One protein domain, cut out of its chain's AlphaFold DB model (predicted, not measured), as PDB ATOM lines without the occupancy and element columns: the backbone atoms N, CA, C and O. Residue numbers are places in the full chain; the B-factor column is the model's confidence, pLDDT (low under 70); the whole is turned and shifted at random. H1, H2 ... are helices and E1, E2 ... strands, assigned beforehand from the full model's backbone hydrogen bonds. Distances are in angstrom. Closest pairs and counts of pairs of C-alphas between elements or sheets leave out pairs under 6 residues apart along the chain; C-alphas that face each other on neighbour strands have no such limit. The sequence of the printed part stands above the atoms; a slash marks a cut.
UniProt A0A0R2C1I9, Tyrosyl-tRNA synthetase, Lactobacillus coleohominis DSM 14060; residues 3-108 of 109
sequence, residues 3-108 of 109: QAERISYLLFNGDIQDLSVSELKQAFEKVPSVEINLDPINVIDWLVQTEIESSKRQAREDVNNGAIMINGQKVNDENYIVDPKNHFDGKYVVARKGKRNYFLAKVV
ATOM      1  N   GLN A   3      32.269  26.660 -32.738       57.31
ATOM      2  CA  GLN A   3      31.272  26.217 -31.746       57.31
ATOM      3  C   GLN A   3      30.456  25.006 -32.222       57.31
ATOM      4  O   GLN A   3      30.308  24.049 -31.475       57.31
ATOM      5  N   ALA A   4      29.998  25.004 -33.479       58.59
ATOM      6  CA  ALA A   4      29.192  23.908 -34.026       58.59
ATOM      7  C   ALA A   4      29.960  22.571 -34.100       58.59
ATOM      8  O   ALA A   4      29.398  21.518 -33.810       58.59
ATOM      9  N   GLU A   5      31.254  22.610 -34.430       61.75
ATOM     10  CA  GLU A   5      32.114  21.420 -34.478       61.75
ATOM     11  C   GLU A   5      32.370  20.846 -33.082       61.75
ATOM     12  O   GLU A   5      32.281  19.636 -32.893       61.75
ATOM     13  N   ARG A   6      32.616  21.711 -32.088       64.94
ATOM     14  CA  ARG A   6      32.793  21.309 -30.685       64.94
ATOM     15  C   ARG A   6      31.521  20.685 -30.115       64.94
ATOM     16  O   ARG A   6      31.590  19.656 -29.459       64.94
ATOM     17  N   ILE A   7      30.369  21.283 -30.405       59.94
ATOM     18  CA  ILE A   7      29.057  20.768 -30.011       59.94
ATOM     19  C   ILE A   7      28.812  19.377 -30.608       59.94
ATOM     20  O   ILE A   7      28.464  18.451 -29.881       59.94
ATOM     21  N   SER A   8      29.038  19.224 -31.916       60.69
ATOM     22  CA  SER A   8      28.917  17.936 -32.604       60.69
ATOM     23  C   SER A   8      29.858  16.901 -31.981       60.69
ATOM     24  O   SER A   8      29.432  15.814 -31.604       60.69
ATOM     25  N   TYR A   9      31.122  17.266 -31.763       64.31
ATOM     26  CA  TYR A   9      32.102  16.393 -31.127       64.31
ATOM     27  C   TYR A   9      31.662  15.936 -29.732       64.31
ATOM     28  O   TYR A   9      31.688  14.742 -29.464       64.31
ATOM     29  N   LEU A  10      31.194  16.842 -28.870       63.16
ATOM     30  CA  LEU A  10      30.761  16.509 -27.506       63.16
ATOM     31  C   LEU A  10      29.497  15.633 -27.488       63.16
ATOM     32  O   LEU A  10      29.409  14.703 -26.687       63.16
ATOM     33  N   LEU A  11      28.567  15.854 -28.423       62.69
ATOM     34  CA  LEU A  11      27.412  14.974 -28.644       62.69
ATOM     35  C   LEU A  11      27.841  13.549 -29.027       62.69
ATOM     36  O   LEU A  11      27.288  12.569 -28.524       62.69
ATOM     37  N   PHE A  12      28.832  13.424 -29.912       59.72
ATOM     38  CA  PHE A  12      29.299  12.126 -30.398       59.72
ATOM     39  C   PHE A  12      30.252  11.419 -29.425       59.72
ATOM     40  O   PHE A  12      30.203  10.191 -29.335       59.72
ATOM     41  N   ASN A  13      31.058  12.160 -28.660       60.31
ATOM     42  CA  ASN A  13      31.978  11.606 -27.663       60.31
ATOM     43  C   ASN A  13      31.318  11.312 -26.309       60.31
ATOM     44  O   ASN A  13      31.833  10.485 -25.563       60.31
ATOM     45  N   GLY A  14      30.162  11.912 -26.009       56.81
ATOM     46  CA  GLY A  14      29.415  11.640 -24.779       56.81
ATOM     47  C   GLY A  14      29.806  12.504 -23.576       56.81
ATOM     48  O   GLY A  14      29.270  12.278 -22.493       56.81
ATOM     49  N   ASP A  15      30.649  13.520 -23.765       62.44
ATOM     50  CA  ASP A  15      31.069  14.470 -22.722       62.44
ATOM     51  C   ASP A  15      30.093  15.654 -22.613       62.44
ATOM     52  O   ASP A  15      30.446  16.830 -22.671       62.44
ATOM     53  N   ILE A  16      28.809  15.332 -22.466       63.97
ATOM     54  CA  ILE A  16      27.720  16.307 -22.297       63.97
ATOM     55  C   ILE A  16      27.782  17.062 -20.961       63.97
ATOM     56  O   ILE A  16      27.110  18.080 -20.812       63.97
ATOM     57  N   GLN A  17      28.577  16.583 -19.998       61.75
ATOM     58  CA  GLN A  17      28.752  17.224 -18.691       61.75
ATOM     59  C   GLN A  17      29.566  18.526 -18.762       61.75
ATOM     60  O   GLN A  17      29.352  19.408 -17.939       61.75
ATOM     61  N   ASP A  18      30.429  18.683 -19.772       62.50
ATOM     62  CA  ASP A  18      31.270  19.879 -19.952       62.50
ATOM     63  C   ASP A  18      30.592  20.995 -20.771       62.50
ATOM     64  O   ASP A  18      31.195  22.038 -21.047       62.50
ATOM     65  N   LEU A  19      29.341  20.792 -21.200       66.19
ATOM     66  CA  LEU A  19      28.601  21.762 -22.007       66.19
ATOM     67  C   LEU A  19      27.905  22.806 -21.132       66.19
ATOM     68  O   LEU A  19      27.180  22.486 -20.190       66.19
ATOM     69  N   SER A  20      28.041  24.076 -21.515       68.94
ATOM     70  CA  SER A  20      27.226  25.141 -20.929       68.94
ATOM     71  C   SER A  20      25.758  25.022 -21.358       68.94
ATOM     72  O   SER A  20      25.441  24.549 -22.452       68.94
ATOM     73  N   VAL A  21      24.843  25.539 -20.532       69.00
ATOM     74  CA  VAL A  21      23.392  25.585 -20.809       69.00
ATOM     75  C   VAL A  21      23.085  26.215 -22.177       69.00
ATOM     76  O   VAL A  21      22.209  25.753 -22.908       69.00
ATOM     77  N   SER A  22      23.826  27.261 -22.553       70.50
ATOM     78  CA  SER A  22      23.714  27.922 -23.857       70.50
ATOM     79  C   SER A  22      24.156  27.044 -25.027       70.50
ATOM     80  O   SER A  22      23.508  27.067 -26.072       70.50
ATOM     81  N   GLU A  23      25.231  26.269 -24.866       70.81
ATOM     82  CA  GLU A  23      25.721  25.360 -25.908       70.81
ATOM     83  C   GLU A  23      24.779  24.166 -26.074       70.81
ATOM     84  O   GLU A  23      24.478  23.796 -27.203       70.81
ATOM     85  N   LEU A  24      24.239  23.626 -24.976       73.06
ATOM     86  CA  LEU A  24      23.204  22.586 -24.995       73.06
ATOM     87  C   LEU A  24      21.954  23.062 -25.736       73.06
ATOM     88  O   LEU A  24      21.455  22.380 -26.626       73.06
ATOM     89  N   LYS A  25      21.487  24.276 -25.441       71.94
ATOM     90  CA  LYS A  25      20.341  24.846 -26.149       71.94
ATOM     91  C   LYS A  25      20.579  24.913 -27.659       71.94
ATOM     92  O   LYS A  25      19.685  24.543 -28.401       71.94
ATOM     93  N   GLN A  26      21.759  25.346 -28.107       71.81
ATOM     94  CA  GLN A  26      22.091  25.430 -29.537       71.81
ATOM     95  C   GLN A  26      22.297  24.055 -30.183       71.81
ATOM     96  O   GLN A  26      21.865  23.823 -31.310       71.81
ATOM     97  N   ALA A  27      22.944  23.137 -29.466       67.62
ATOM     98  CA  ALA A  27      23.211  21.771 -29.903       67.62
ATOM     99  C   ALA A  27      21.931  20.998 -30.199       67.62
ATOM    100  O   ALA A  27      21.840  20.265 -31.183       67.62
ATOM    101  N   PHE A  28      20.942  21.199 -29.341       68.12
ATOM    102  CA  PHE A  28      19.694  20.467 -29.367       68.12
ATOM    103  C   PHE A  28      18.517  21.323 -29.849       68.12
ATOM    104  O   PHE A  28      17.393  20.846 -29.836       68.12
ATOM    105  N   GLU A  29      18.748  22.542 -30.353       67.81
ATOM    106  CA  GLU A  29      17.694  23.411 -30.914       67.81
ATOM    107  C   GLU A  29      16.971  22.754 -32.099       67.81
ATOM    108  O   GLU A  29      15.807  23.033 -32.372       67.81
ATOM    109  N   LYS A  30      17.675  21.861 -32.804       63.47
ATOM    110  CA  LYS A  30      17.157  21.084 -33.939       63.47
ATOM    111  C   LYS A  30      16.798  19.642 -33.580       63.47
ATOM    112  O   LYS A  30      16.386  18.892 -34.461       63.47
ATOM    113  N   VAL A  31      17.000  19.237 -32.328       68.06
ATOM    114  CA  VAL A  31      16.690  17.888 -31.846       68.06
ATOM    115  C   VAL A  31      15.342  17.954 -31.129       68.06
ATOM    116  O   VAL A  31      15.116  18.896 -30.372       68.06
ATOM    117  N   PRO A  32      14.432  16.991 -31.347       68.25
ATOM    118  CA  PRO A  32      13.193  16.935 -30.584       68.25
ATOM    119  C   PRO A  32      13.508  16.882 -29.086       68.25
ATOM    120  O   PRO A  32      14.201  15.978 -28.614       68.25
ATOM    121  N   SER A  33      13.023  17.884 -28.354       77.88
ATOM    122  CA  SER A  33      13.111  17.949 -26.900       77.88
ATOM    123  C   SER A  33      11.735  17.755 -26.291       77.88
ATOM    124  O   SER A  33      10.767  18.321 -26.802       77.88
ATOM    125  N   VAL A  34      11.659  17.035 -25.178       85.31
ATOM    126  CA  VAL A  34      10.406  16.864 -24.436       85.31
ATOM    127  C   VAL A  34      10.341  17.847 -23.279       85.31
ATOM    128  O   VAL A  34      11.355  18.154 -22.658       85.31
ATOM    129  N   GLU A  35       9.156  18.377 -22.999       85.19
ATOM    130  CA  GLU A  35       8.943  19.292 -21.882       85.19
ATOM    131  C   GLU A  35       8.628  18.504 -20.604       85.19
ATOM    132  O   GLU A  35       7.758  17.634 -20.588       85.19
ATOM    133  N   ILE A  36       9.360  18.794 -19.530       86.38
ATOM    134  CA  ILE A  36       9.179  18.182 -18.208       86.38
ATOM    135  C   ILE A  36       8.972  19.261 -17.151       86.38
ATOM    136  O   ILE A  36       9.451  20.383 -17.301       86.38
ATOM    137  N   ASN A  37       8.309  18.909 -16.057       84.56
ATOM    138  CA  ASN A  37       8.192  19.801 -14.908       84.56
ATOM    139  C   ASN A  37       9.493  19.819 -14.095       84.56
ATOM    140  O   ASN A  37      10.334  18.924 -14.198       84.56
ATOM    141  N   LEU A  38       9.637  20.844 -13.254       81.56
ATOM    142  CA  LEU A  38      10.753  20.976 -12.310       81.56
ATOM    143  C   LEU A  38      10.673  19.974 -11.143       81.56
ATOM    144  O   LEU A  38      11.618  19.866 -10.361       81.56
ATOM    145  N   ASP A  39       9.545  19.283 -10.993       84.62
ATOM    146  CA  ASP A  39       9.317  18.384  -9.872       84.62
ATOM    147  C   ASP A  39      10.190  17.125  -9.972       84.62
ATOM    148  O   ASP A  39      10.283  16.519 -11.045       84.62
ATOM    149  N   PRO A  40      10.823  16.709  -8.861       85.56
ATOM    150  CA  PRO A  40      11.591  15.480  -8.825       85.56
ATOM    151  C   PRO A  40      10.658  14.285  -9.031       85.56
ATOM    152  O   PRO A  40       9.667  14.114  -8.320       85.56
ATOM    153  N   ILE A  41      10.997  13.444 -10.002       90.31
ATOM    154  CA  ILE A  41      10.185  12.298 -10.410       90.31
ATOM    155  C   ILE A  41      11.055  11.048 -10.504       90.31
ATOM    156  O   ILE A  41      12.248  11.107 -10.798       90.31
ATOM    157  N   ASN A  42      10.456   9.895 -10.222       93.00
ATOM    158  CA  ASN A  42      11.122   8.612 -10.360       93.00
ATOM    159  C   ASN A  42      11.596   8.382 -11.806       93.00
ATOM    160  O   ASN A  42      10.873   8.688 -12.752       93.00
ATOM    161  N   VAL A  43      12.785   7.802 -11.981       91.06
ATOM    162  CA  VAL A  43      13.380   7.546 -13.299       91.06
ATOM    163  C   VAL A  43      12.465   6.761 -14.233       91.06
ATOM    164  O   VAL A  43      12.400   7.068 -15.419       91.06
ATOM    165  N   ILE A  44      11.713   5.791 -13.715       92.12
ATOM    166  CA  ILE A  44      10.797   4.969 -14.508       92.12
ATOM    167  C   ILE A  44       9.656   5.818 -15.060       92.12
ATOM    168  O   ILE A  44       9.338   5.734 -16.247       92.12
ATOM    169  N   ASP A  45       9.051   6.647 -14.212       91.06
ATOM    170  CA  ASP A  45       7.968   7.534 -14.629       91.06
ATOM    171  C   ASP A  45       8.489   8.641 -15.550       91.06
ATOM    172  O   ASP A  45       7.850   8.953 -16.552       91.06
ATOM    173  N   TRP A  46       9.687   9.160 -15.275       90.88
ATOM    174  CA  TRP A  46      10.355  10.158 -16.101       90.88
ATOM    175  C   TRP A  46      10.626   9.643 -17.520       90.88
ATOM    176  O   TRP A  46      10.323  10.336 -18.488       90.88
ATOM    177  N   LEU A  47      11.134   8.415 -17.669       90.06
ATOM    178  CA  LEU A  47      11.403   7.791 -18.974       90.06
ATOM    179  C   LEU A  47      10.135   7.611 -19.816       90.06
ATOM    180  O   LEU A  47      10.172   7.769 -21.034       90.06
ATOM    181  N   VAL A  48       9.012   7.288 -19.172       91.31
ATOM    182  CA  VAL A  48       7.720   7.139 -19.855       91.31
ATOM    183  C   VAL A  48       7.111   8.501 -20.185       91.31
ATOM    184  O   VAL A  48       6.618   8.693 -21.291       91.31
ATOM    185  N   GLN A  49       7.172   9.463 -19.261       88.38
ATOM    186  CA  GLN A  49       6.668  10.822 -19.477       88.38
ATOM    187  C   GLN A  49       7.425  11.541 -20.597       88.38
ATOM    188  O   GLN A  49       6.837  12.316 -21.343       88.38
ATOM    189  N   THR A  50       8.724  11.275 -20.717       87.00
ATOM    190  CA  THR A  50       9.572  11.822 -21.781       87.00
ATOM    191  C   THR A  50       9.492  11.044 -23.094       87.00
ATOM    192  O   THR A  50      10.263  11.328 -24.005       87.00
ATOM    193  N   GLU A  51       8.600  10.053 -23.198       86.38
ATOM    194  CA  GLU A  51       8.435   9.188 -24.376       86.38
ATOM    195  C   GLU A  51       9.728   8.470 -24.821       86.38
ATOM    196  O   GLU A  51       9.810   7.934 -25.926       86.38
ATOM    197  N   ILE A  52      10.744   8.411 -23.951       86.94
ATOM    198  CA  ILE A  52      11.979   7.646 -24.178       86.94
ATOM    199  C   ILE A  52      11.655   6.153 -24.175       86.94
ATOM    200  O   ILE A  52      12.218   5.378 -24.952       86.94
ATOM    201  N   GLU A  53      10.722   5.764 -23.304       89.44
ATOM    202  CA  GLU A  53      10.208   4.410 -23.194       89.44
ATOM    203  C   GLU A  53       8.709   4.352 -23.425       89.44
ATOM    204  O   GLU A  53       7.938   5.159 -22.913       89.44
ATOM    205  N   SER A  54       8.278   3.308 -24.128       87.06
ATOM    206  CA  SER A  54       6.864   3.080 -24.430       87.06
ATOM    207  C   SER A  54       6.052   2.590 -23.227       87.06
ATOM    208  O   SER A  54       4.825   2.640 -23.250       87.06
ATOM    209  N   SER A  55       6.699   2.064 -22.178       91.88
ATOM    210  CA  SER A  55       6.006   1.554 -20.991       91.88
ATOM    211  C   SER A  55       6.888   1.518 -19.743       91.88
ATOM    212  O   SER A  55       8.105   1.351 -19.825       91.88
ATOM    213  N   LYS A  56       6.251   1.536 -18.560       91.75
ATOM    214  CA  LYS A  56       6.937   1.376 -17.263       91.75
ATOM    215  C   LYS A  56       7.632   0.021 -17.106       91.75
ATOM    216  O   LYS A  56       8.523  -0.112 -16.274       91.75
ATOM    217  N   ARG A  57       7.192  -1.011 -17.837       93.94
ATOM    218  CA  ARG A  57       7.864  -2.320 -17.844       93.94
ATOM    219  C   ARG A  57       9.187  -2.218 -18.602       93.94
ATOM    220  O   ARG A  57      10.210  -2.617 -18.065       93.94
ATOM    221  N   GLN A  58       9.160  -1.622 -19.796       90.25
ATOM    222  CA  GLN A  58      10.357  -1.455 -20.621       90.25
ATOM    223  C   GLN A  58      11.385  -0.539 -19.951       90.25
ATOM    224  O   GLN A  58      12.563  -0.869 -19.914       90.25
ATOM    225  N   ALA A  59      10.927   0.553 -19.332       91.75
ATOM    226  CA  ALA A  59      11.791   1.455 -18.580       91.75
ATOM    227  C   ALA A  59      12.555   0.751 -17.452       91.75
ATOM    228  O   ALA A  59      13.753   0.971 -17.298       91.75
ATOM    229  N   ARG A  60      11.900  -0.139 -16.695       92.44
ATOM    230  CA  ARG A  60      12.570  -0.920 -15.644       92.44
ATOM    231  C   ARG A  60      13.602  -1.879 -16.207       92.44
ATOM    232  O   ARG A  60      14.696  -1.976 -15.663       92.44
ATOM    233  N   GLU A  61      13.271  -2.570 -17.296       92.44
ATOM    234  CA  GLU A  61      14.220  -3.462 -17.967       92.44
ATOM    235  C   GLU A  61      15.457  -2.693 -18.431       92.44
ATOM    236  O   GLU A  61      16.576  -3.111 -18.147       92.44
ATOM    237  N   ASP A  62      15.278  -1.540 -19.072       90.56
ATOM    238  CA  ASP A  62      16.392  -0.760 -19.606       90.56
ATOM    239  C   ASP A  62      17.237  -0.117 -18.492       90.56
ATOM    240  O   ASP A  62      18.466  -0.072 -18.609       90.56
ATOM    241  N   VAL A  63      16.624   0.302 -17.378       91.62
ATOM    242  CA  VAL A  63      17.344   0.753 -16.173       91.62
ATOM    243  C   VAL A  63      18.136  -0.397 -15.544       91.62
ATOM    244  O   VAL A  63      19.344  -0.263 -15.359       91.62
ATOM    245  N   ASN A  64      17.520  -1.557 -15.299       90.62
ATOM    246  CA  ASN A  64      18.201  -2.713 -14.698       90.62
ATOM    247  C   ASN A  64      19.331  -3.260 -15.577       90.62
ATOM    248  O   ASN A  64      20.402  -3.615 -15.083       90.62
ATOM    249  N   ASN A  65      19.133  -3.266 -16.896       89.56
ATOM    250  CA  ASN A  65      20.168  -3.621 -17.866       89.56
ATOM    251  C   ASN A  65      21.285  -2.564 -17.939       89.56
ATOM    252  O   ASN A  65      22.335  -2.790 -18.549       89.56
ATOM    253  N   GLY A  66      21.083  -1.396 -17.323       87.75
ATOM    254  CA  GLY A  66      22.031  -0.296 -17.327       87.75
ATOM    255  C   GLY A  66      22.185   0.346 -18.703       87.75
ATOM    256  O   GLY A  66      23.273   0.819 -19.042       87.75
ATOM    257  N   ALA A  67      21.122   0.315 -19.507       88.38
ATOM    258  CA  ALA A  67      21.046   0.962 -20.808       88.38
ATOM    259  C   ALA A  67      20.729   2.461 -20.694       88.38
ATOM    260  O   ALA A  67      20.913   3.184 -21.671       88.38
ATOM    261  N   ILE A  68      20.285   2.932 -19.526       90.62
ATOM    262  CA  ILE A  68      19.917   4.328 -19.287       90.62
ATOM    263  C   ILE A  68      21.064   5.085 -18.614       90.62
ATOM    264  O   ILE A  68      21.632   4.653 -17.607       90.62
ATOM    265  N   MET A  69      21.396   6.251 -19.165       88.62
ATOM    266  CA  MET A  69      22.264   7.232 -18.521       88.62
ATOM    267  C   MET A  69      21.538   8.572 -18.445       88.62
ATOM    268  O   MET A  69      20.978   9.022 -19.439       88.62
ATOM    269  N   ILE A  70      21.574   9.223 -17.289       87.44
ATOM    270  CA  ILE A  70      20.972  10.536 -17.051       87.44
ATOM    271  C   ILE A  70      22.091  11.495 -16.669       87.44
ATOM    272  O   ILE A  70      22.901  11.203 -15.797       87.44
ATOM    273  N   ASN A  71      22.179  12.621 -17.372       82.38
ATOM    274  CA  ASN A  71      23.235  13.625 -17.251       82.38
ATOM    275  C   ASN A  71      24.649  13.015 -17.303       82.38
ATOM    276  O   ASN A  71      25.553  13.423 -16.581       82.38
ATOM    277  N   GLY A  72      24.841  11.986 -18.136       78.25
ATOM    278  CA  GLY A  72      26.110  11.260 -18.268       78.25
ATOM    279  C   GLY A  72      26.394  10.240 -17.157       78.25
ATOM    280  O   GLY A  72      27.364   9.495 -17.258       78.25
ATOM    281  N   GLN A  73      25.544  10.141 -16.134       83.62
ATOM    282  CA  GLN A  73      25.648   9.129 -15.085       83.62
ATOM    283  C   GLN A  73      24.797   7.910 -15.431       83.62
ATOM    284  O   GLN A  73      23.640   8.035 -15.825       83.62
ATOM    285  N   LYS A  74      25.365   6.710 -15.296       88.44
ATOM    286  CA  LYS A  74      24.625   5.462 -15.505       88.44
ATOM    287  C   LYS A  74      23.624   5.272 -14.366       88.44
ATOM    288  O   LYS A  74      24.029   5.260 -13.209       88.44
ATOM    289  N   VAL A  75      22.350   5.086 -14.706       90.12
ATOM    290  CA  VAL A  75      21.280   4.841 -13.732       90.12
ATOM    291  C   VAL A  75      20.870   3.379 -13.825       90.12
ATOM    292  O   VAL A  75      20.432   2.920 -14.878       90.12
ATOM    293  N   ASN A  76      21.055   2.647 -12.730       90.00
ATOM    294  CA  ASN A  76      20.708   1.231 -12.589       90.00
ATOM    295  C   ASN A  76      19.801   0.952 -11.380       90.00
ATOM    296  O   ASN A  76      19.609  -0.205 -11.023       90.00
ATOM    297  N   ASP A  77      19.283   2.002 -10.746       90.00
ATOM    298  CA  ASP A  77      18.342   1.909  -9.635       90.00
ATOM    299  C   ASP A  77      16.973   2.401 -10.105       90.00
ATOM    300  O   ASP A  77      16.826   3.544 -10.544       90.00
ATOM    301  N   GLU A  78      15.965   1.539 -10.008       88.81
ATOM    302  CA  GLU A  78      14.577   1.883 -10.317       88.81
ATOM    303  C   GLU A  78      14.022   2.962  -9.377       88.81
ATOM    304  O   GLU A  78      13.080   3.661  -9.738       88.81
ATOM    305  N   ASN A  79      14.596   3.125  -8.182       89.06
ATOM    306  CA  ASN A  79      14.200   4.144  -7.212       89.06
ATOM    307  C   ASN A  79      14.921   5.479  -7.423       89.06
ATOM    308  O   ASN A  79      14.681   6.423  -6.669       89.06
ATOM    309  N   TYR A  80      15.793   5.578  -8.431       90.50
ATOM    310  CA  TYR A  80      16.503   6.812  -8.722       90.50
ATOM    311  C   TYR A  80      15.520   7.949  -9.006       90.50
ATOM    312  O   TYR A  80      14.593   7.815  -9.810       90.50
ATOM    313  N   ILE A  81      15.739   9.085  -8.350       89.94
ATOM    314  CA  ILE A  81      14.930  10.287  -8.530       89.94
ATOM    315  C   ILE A  81      15.658  11.226  -9.483       89.94
ATOM    316  O   ILE A  81      16.761  11.700  -9.208       89.94
ATOM    317  N   VAL A  82      15.017  11.506 -10.613       87.81
ATOM    318  CA  VAL A  82      15.475  12.509 -11.566       87.81
ATOM    319  C   VAL A  82      15.062  13.870 -11.027       87.81
ATOM    320  O   VAL A  82      13.898  14.253 -11.118       87.81
ATOM    321  N   ASP A  83      16.023  14.584 -10.446       85.81
ATOM    322  CA  ASP A  83      15.851  15.973 -10.024       85.81
ATOM    323  C   ASP A  83      16.527  16.909 -11.038       85.81
ATOM    324  O   ASP A  83      17.766  16.958 -11.110       85.81
ATOM    325  N   PRO A  84      15.741  17.669 -11.823       79.56
ATOM    326  CA  PRO A  84      16.298  18.609 -12.776       79.56
ATOM    327  C   PRO A  84      17.145  19.701 -12.116       79.56
ATOM    328  O   PRO A  84      18.109  20.147 -12.727       79.56
ATOM    329  N   LYS A  85      16.860  20.103 -10.866       74.50
ATOM    330  CA  LYS A  85      17.580  21.192 -10.170       74.50
ATOM    331  C   LYS A  85      19.065  20.914  -9.987       74.50
ATOM    332  O   LYS A  85      19.848  21.855  -9.883       74.50
ATOM    333  N   ASN A  86      19.446  19.642  -9.961       67.75
ATOM    334  CA  ASN A  86      20.824  19.239  -9.718       67.75
ATOM    335  C   ASN A  86      21.740  19.459 -10.932       67.75
ATOM    336  O   ASN A  86      22.956  19.393 -10.775       67.75
ATOM    337  N   HIS A  87      21.198  19.707 -12.133       67.06
ATOM    338  CA  HIS A  87      21.993  19.785 -13.362       67.06
ATOM    339  C   HIS A  87      21.520  20.911 -14.295       67.06
ATOM    340  O   HIS A  87      20.338  21.238 -14.358       67.06
ATOM    341  N   PHE A  88      22.459  21.515 -15.034       65.56
ATOM    342  CA  PHE A  88      22.187  22.538 -16.059       65.56
ATOM    343  C   PHE A  88      21.271  23.688 -15.584       65.56
ATOM    344  O   PHE A  88      20.313  24.057 -16.271       65.56
ATOM    345  N   ASP A  89      21.546  24.240 -14.395       66.19
ATOM    346  CA  ASP A  89      20.762  25.298 -13.731       66.19
ATOM    347  C   ASP A  89      19.271  24.968 -13.519       66.19
ATOM    348  O   ASP A  89      18.440  25.873 -13.398       66.19
ATOM    349  N   GLY A  90      18.888  23.686 -13.520       71.25
ATOM    350  CA  GLY A  90      17.481  23.297 -13.424       71.25
ATOM    351  C   GLY A  90      16.682  23.518 -14.702       71.25
ATOM    352  O   GLY A  90      15.457  23.570 -14.641       71.25
ATOM    353  N   LYS A  91      17.349  23.701 -15.850       75.62
ATOM    354  CA  LYS A  91      16.690  24.030 -17.125       75.62
ATOM    355  C   LYS A  91      16.622  22.863 -18.099       75.62
ATOM    356  O   LYS A  91      15.733  22.844 -18.948       75.62
ATOM    357  N   TYR A  92      17.545  21.912 -17.998       80.62
ATOM    358  CA  TYR A  92      17.642  20.794 -18.930       80.62
ATOM    359  C   TYR A  92      18.056  19.513 -18.214       80.62
ATOM    360  O   TYR A  92      18.839  19.541 -17.270       80.62
ATOM    361  N   VAL A  93      17.561  18.388 -18.714       85.12
ATOM    362  CA  VAL A  93      17.996  17.045 -18.336       85.12
ATOM    363  C   VAL A  93      18.335  16.303 -19.616       85.12
ATOM    364  O   VAL A  93      17.548  16.282 -20.561       85.12
ATOM    365  N   VAL A  94      19.515  15.698 -19.660       83.62
ATOM    366  CA  VAL A  94      19.942  14.898 -20.808       83.62
ATOM    367  C   VAL A  94      19.843  13.436 -20.427       83.62
ATOM    368  O   VAL A  94      20.483  13.006 -19.475       83.62
ATOM    369  N   ALA A  95      19.091  12.656 -21.188       86.50
ATOM    370  CA  ALA A  95      19.112  11.208 -21.078       86.50
ATOM    371  C   ALA A  95      19.748  10.578 -22.305       86.50
ATOM    372  O   ALA A  95      19.707  11.098 -23.418       86.50
ATOM    373  N   ARG A  96      20.349   9.418 -22.094       86.38
ATOM    374  CA  ARG A  96      20.946   8.605 -23.135       86.38
ATOM    375  C   ARG A  96      20.469   7.177 -22.959       86.38
ATOM    376  O   ARG A  96      20.631   6.593 -21.890       86.38
ATOM    377  N   LYS A  97      19.925   6.615 -24.036       87.38
ATOM    378  CA  LYS A  97      19.539   5.210 -24.132       87.38
ATOM    379  C   LYS A  97      20.547   4.464 -25.004       87.38
ATOM    380  O   LYS A  97      20.656   4.679 -26.217       87.38
ATOM    381  N   GLY A  98      21.297   3.565 -24.386       82.12
ATOM    382  CA  GLY A  98      22.356   2.796 -25.027       82.12
ATOM    383  C   GLY A  98      23.497   3.681 -25.537       82.12
ATOM    384  O   GLY A  98      23.841   4.707 -24.958       82.12
ATOM    385  N   LYS A  99      24.129   3.283 -26.646       72.81
ATOM    386  CA  LYS A  99      25.351   3.952 -27.127       72.81
ATOM    387  C   LYS A  99      25.109   5.189 -27.996       72.81
ATOM    388  O   LYS A  99      26.038   5.980 -28.119       72.81
ATOM    389  N   ARG A 100      23.934   5.356 -28.612       72.00
ATOM    390  CA  ARG A 100      23.732   6.369 -29.672       72.00
ATOM    391  C   ARG A 100      22.493   7.248 -29.524       72.00
ATOM    392  O   ARG A 100      22.445   8.283 -30.174       72.00
ATOM    393  N   ASN A 101      21.512   6.860 -28.713       81.62
ATOM    394  CA  ASN A 101      20.263   7.608 -28.625       81.62
ATOM    395  C   ASN A 101      20.359   8.613 -27.484       81.62
ATOM    396  O   ASN A 101      20.476   8.212 -26.326       81.62
ATOM    397  N   TYR A 102      20.325   9.895 -27.827       82.38
ATOM    398  CA  TYR A 102      20.306  11.001 -26.880       82.38
ATOM    399  C   TYR A 102      18.930  11.652 -26.897       82.38
ATOM    400  O   TYR A 102      18.353  11.865 -27.962       82.38
ATOM    401  N   PHE A 103      18.441  11.983 -25.713       84.94
ATOM    402  CA  PHE A 103      17.156  12.610 -25.476       84.94
ATOM    403  C   PHE A 103      17.384  13.847 -24.625       84.94
ATOM    404  O   PHE A 103      18.058  13.789 -23.593       84.94
ATOM    405  N   LEU A 104      16.829  14.969 -25.068       83.75
ATOM    406  CA  LEU A 104      16.844  16.197 -24.297       83.75
ATOM    407  C   LEU A 104      15.465  16.411 -23.689       83.75
ATOM    408  O   LEU A 104      14.472  16.492 -24.409       83.75
ATOM    409  N   ALA A 105      15.418  16.572 -22.376       86.19
ATOM    410  CA  ALA A 105      14.249  17.078 -21.690       86.19
ATOM    411  C   ALA A 105      14.503  18.522 -21.254       86.19
ATOM    412  O   ALA A 105      15.517  18.839 -20.628       86.19
ATOM    413  N   LYS A 106      13.586  19.413 -21.606       85.06
ATOM    414  CA  LYS A 106      13.596  20.819 -21.218       85.06
ATOM    415  C   LYS A 106      12.646  21.000 -20.049       85.06
ATOM    416  O   LYS A 106      11.480  20.631 -20.130       85.06
ATOM    417  N   VAL A 107      13.138  21.616 -18.986       84.88
ATOM    418  CA  VAL A 107      12.309  21.939 -17.832       84.88
ATOM    419  C   VAL A 107      11.476  23.168 -18.163       84.88
ATOM    420  O   VAL A 107      12.013  24.253 -18.410       84.88
ATOM    421  N   VAL A 108      10.163  22.988 -18.193       80.06
ATOM    422  CA  VAL A 108       9.184  24.071 -18.238       80.06
ATOM    423  C   VAL A 108       8.660  24.305 -16.826       80.06
ATOM    424  O   VAL A 108       8.586  23.387 -16.009       80.06
TER     425      VAL A 108
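Overview. This is residues 3 to 108 of the 109 residues of the protein "Tyrosyl-tRNA synthetase" of Lactobacillus coleohominis DSM 14060 (UniProt A0A0R2C1I9). A small twisted four-stranded sheet stands in the middle, with the helical hairpin H3 and H4 toward one end of the longest axis and, toward the other, H1 and H2, which touch about perpendicular to each other. The 106 printed residues include four named helices and four named strands, in the order H1 H2 E1 H3 H4 E2 E3 E4. The mixed sheet runs E1 E4 E3 E2, and the class is mixed, helices and strands. The whole is compact, with a radius of gyration of the C-alphas of 13.0 A and spans of 39 by 27 by 21 A.

Arrangement. E2, residues 68 to 70, E3, residues 92 to 97, and E4, residues 101 to 107, form a meander, each strand the antiparallel neighbour of the one before. N 96 and O 69 are 2.8 A apart, N 95 and O 103 2.9 A, within hydrogen-bond range. E1, residues 33 to 36, is parallel to E4, with N 106 and O 34 at 2.8 A. H3, residues 43 to 49, is on the sheet at a height of 8.2 A. H4, residues 56 to 64, only grazes it and touches H3, opposite ways at a steep tilt of 41 degrees; their closest C-alphas, Ile 44 and Ala 59, are 5.5 A apart. E1, H3, H4 and E2 form a split strand-helix-strand unit, its two strands running the same way with E4 and E3 between them; its crossover is right-handed. H2, residues 21 to 27, only grazes the sheet. H1, residues 3 to 13, is not on it and touches H2, about perpendicular at 87 degrees; the closest C-alphas, Ile 7 and Ala 27, are 5.9 A apart. In H1, H2, H3 and H4 every O i to N i+4 pair is within hydrogen-bond range.

Along the chain. E4 is 19.6 A from first to last C-alpha, E3 16.5 A, H1 15.2 A and H4 12.3 A. H1 begins at C-alpha 3 (31.272, 26.217, -31.746), and E4 ends at C-alpha 107 (12.309, 21.939, -17.832).

Size, cuts and confidence. The C-alphas farthest apart, Gln 3 and Arg 57, are 39.4 A apart. The printed part has no cut. The link from E2 to E3, residues 71 to 91, is long; within it residues 81 to 82 pair antiparallel with residues 41 to 42. pLDDT is under 70 at residues 3 to 21, 27 to 32 and 86 to 89.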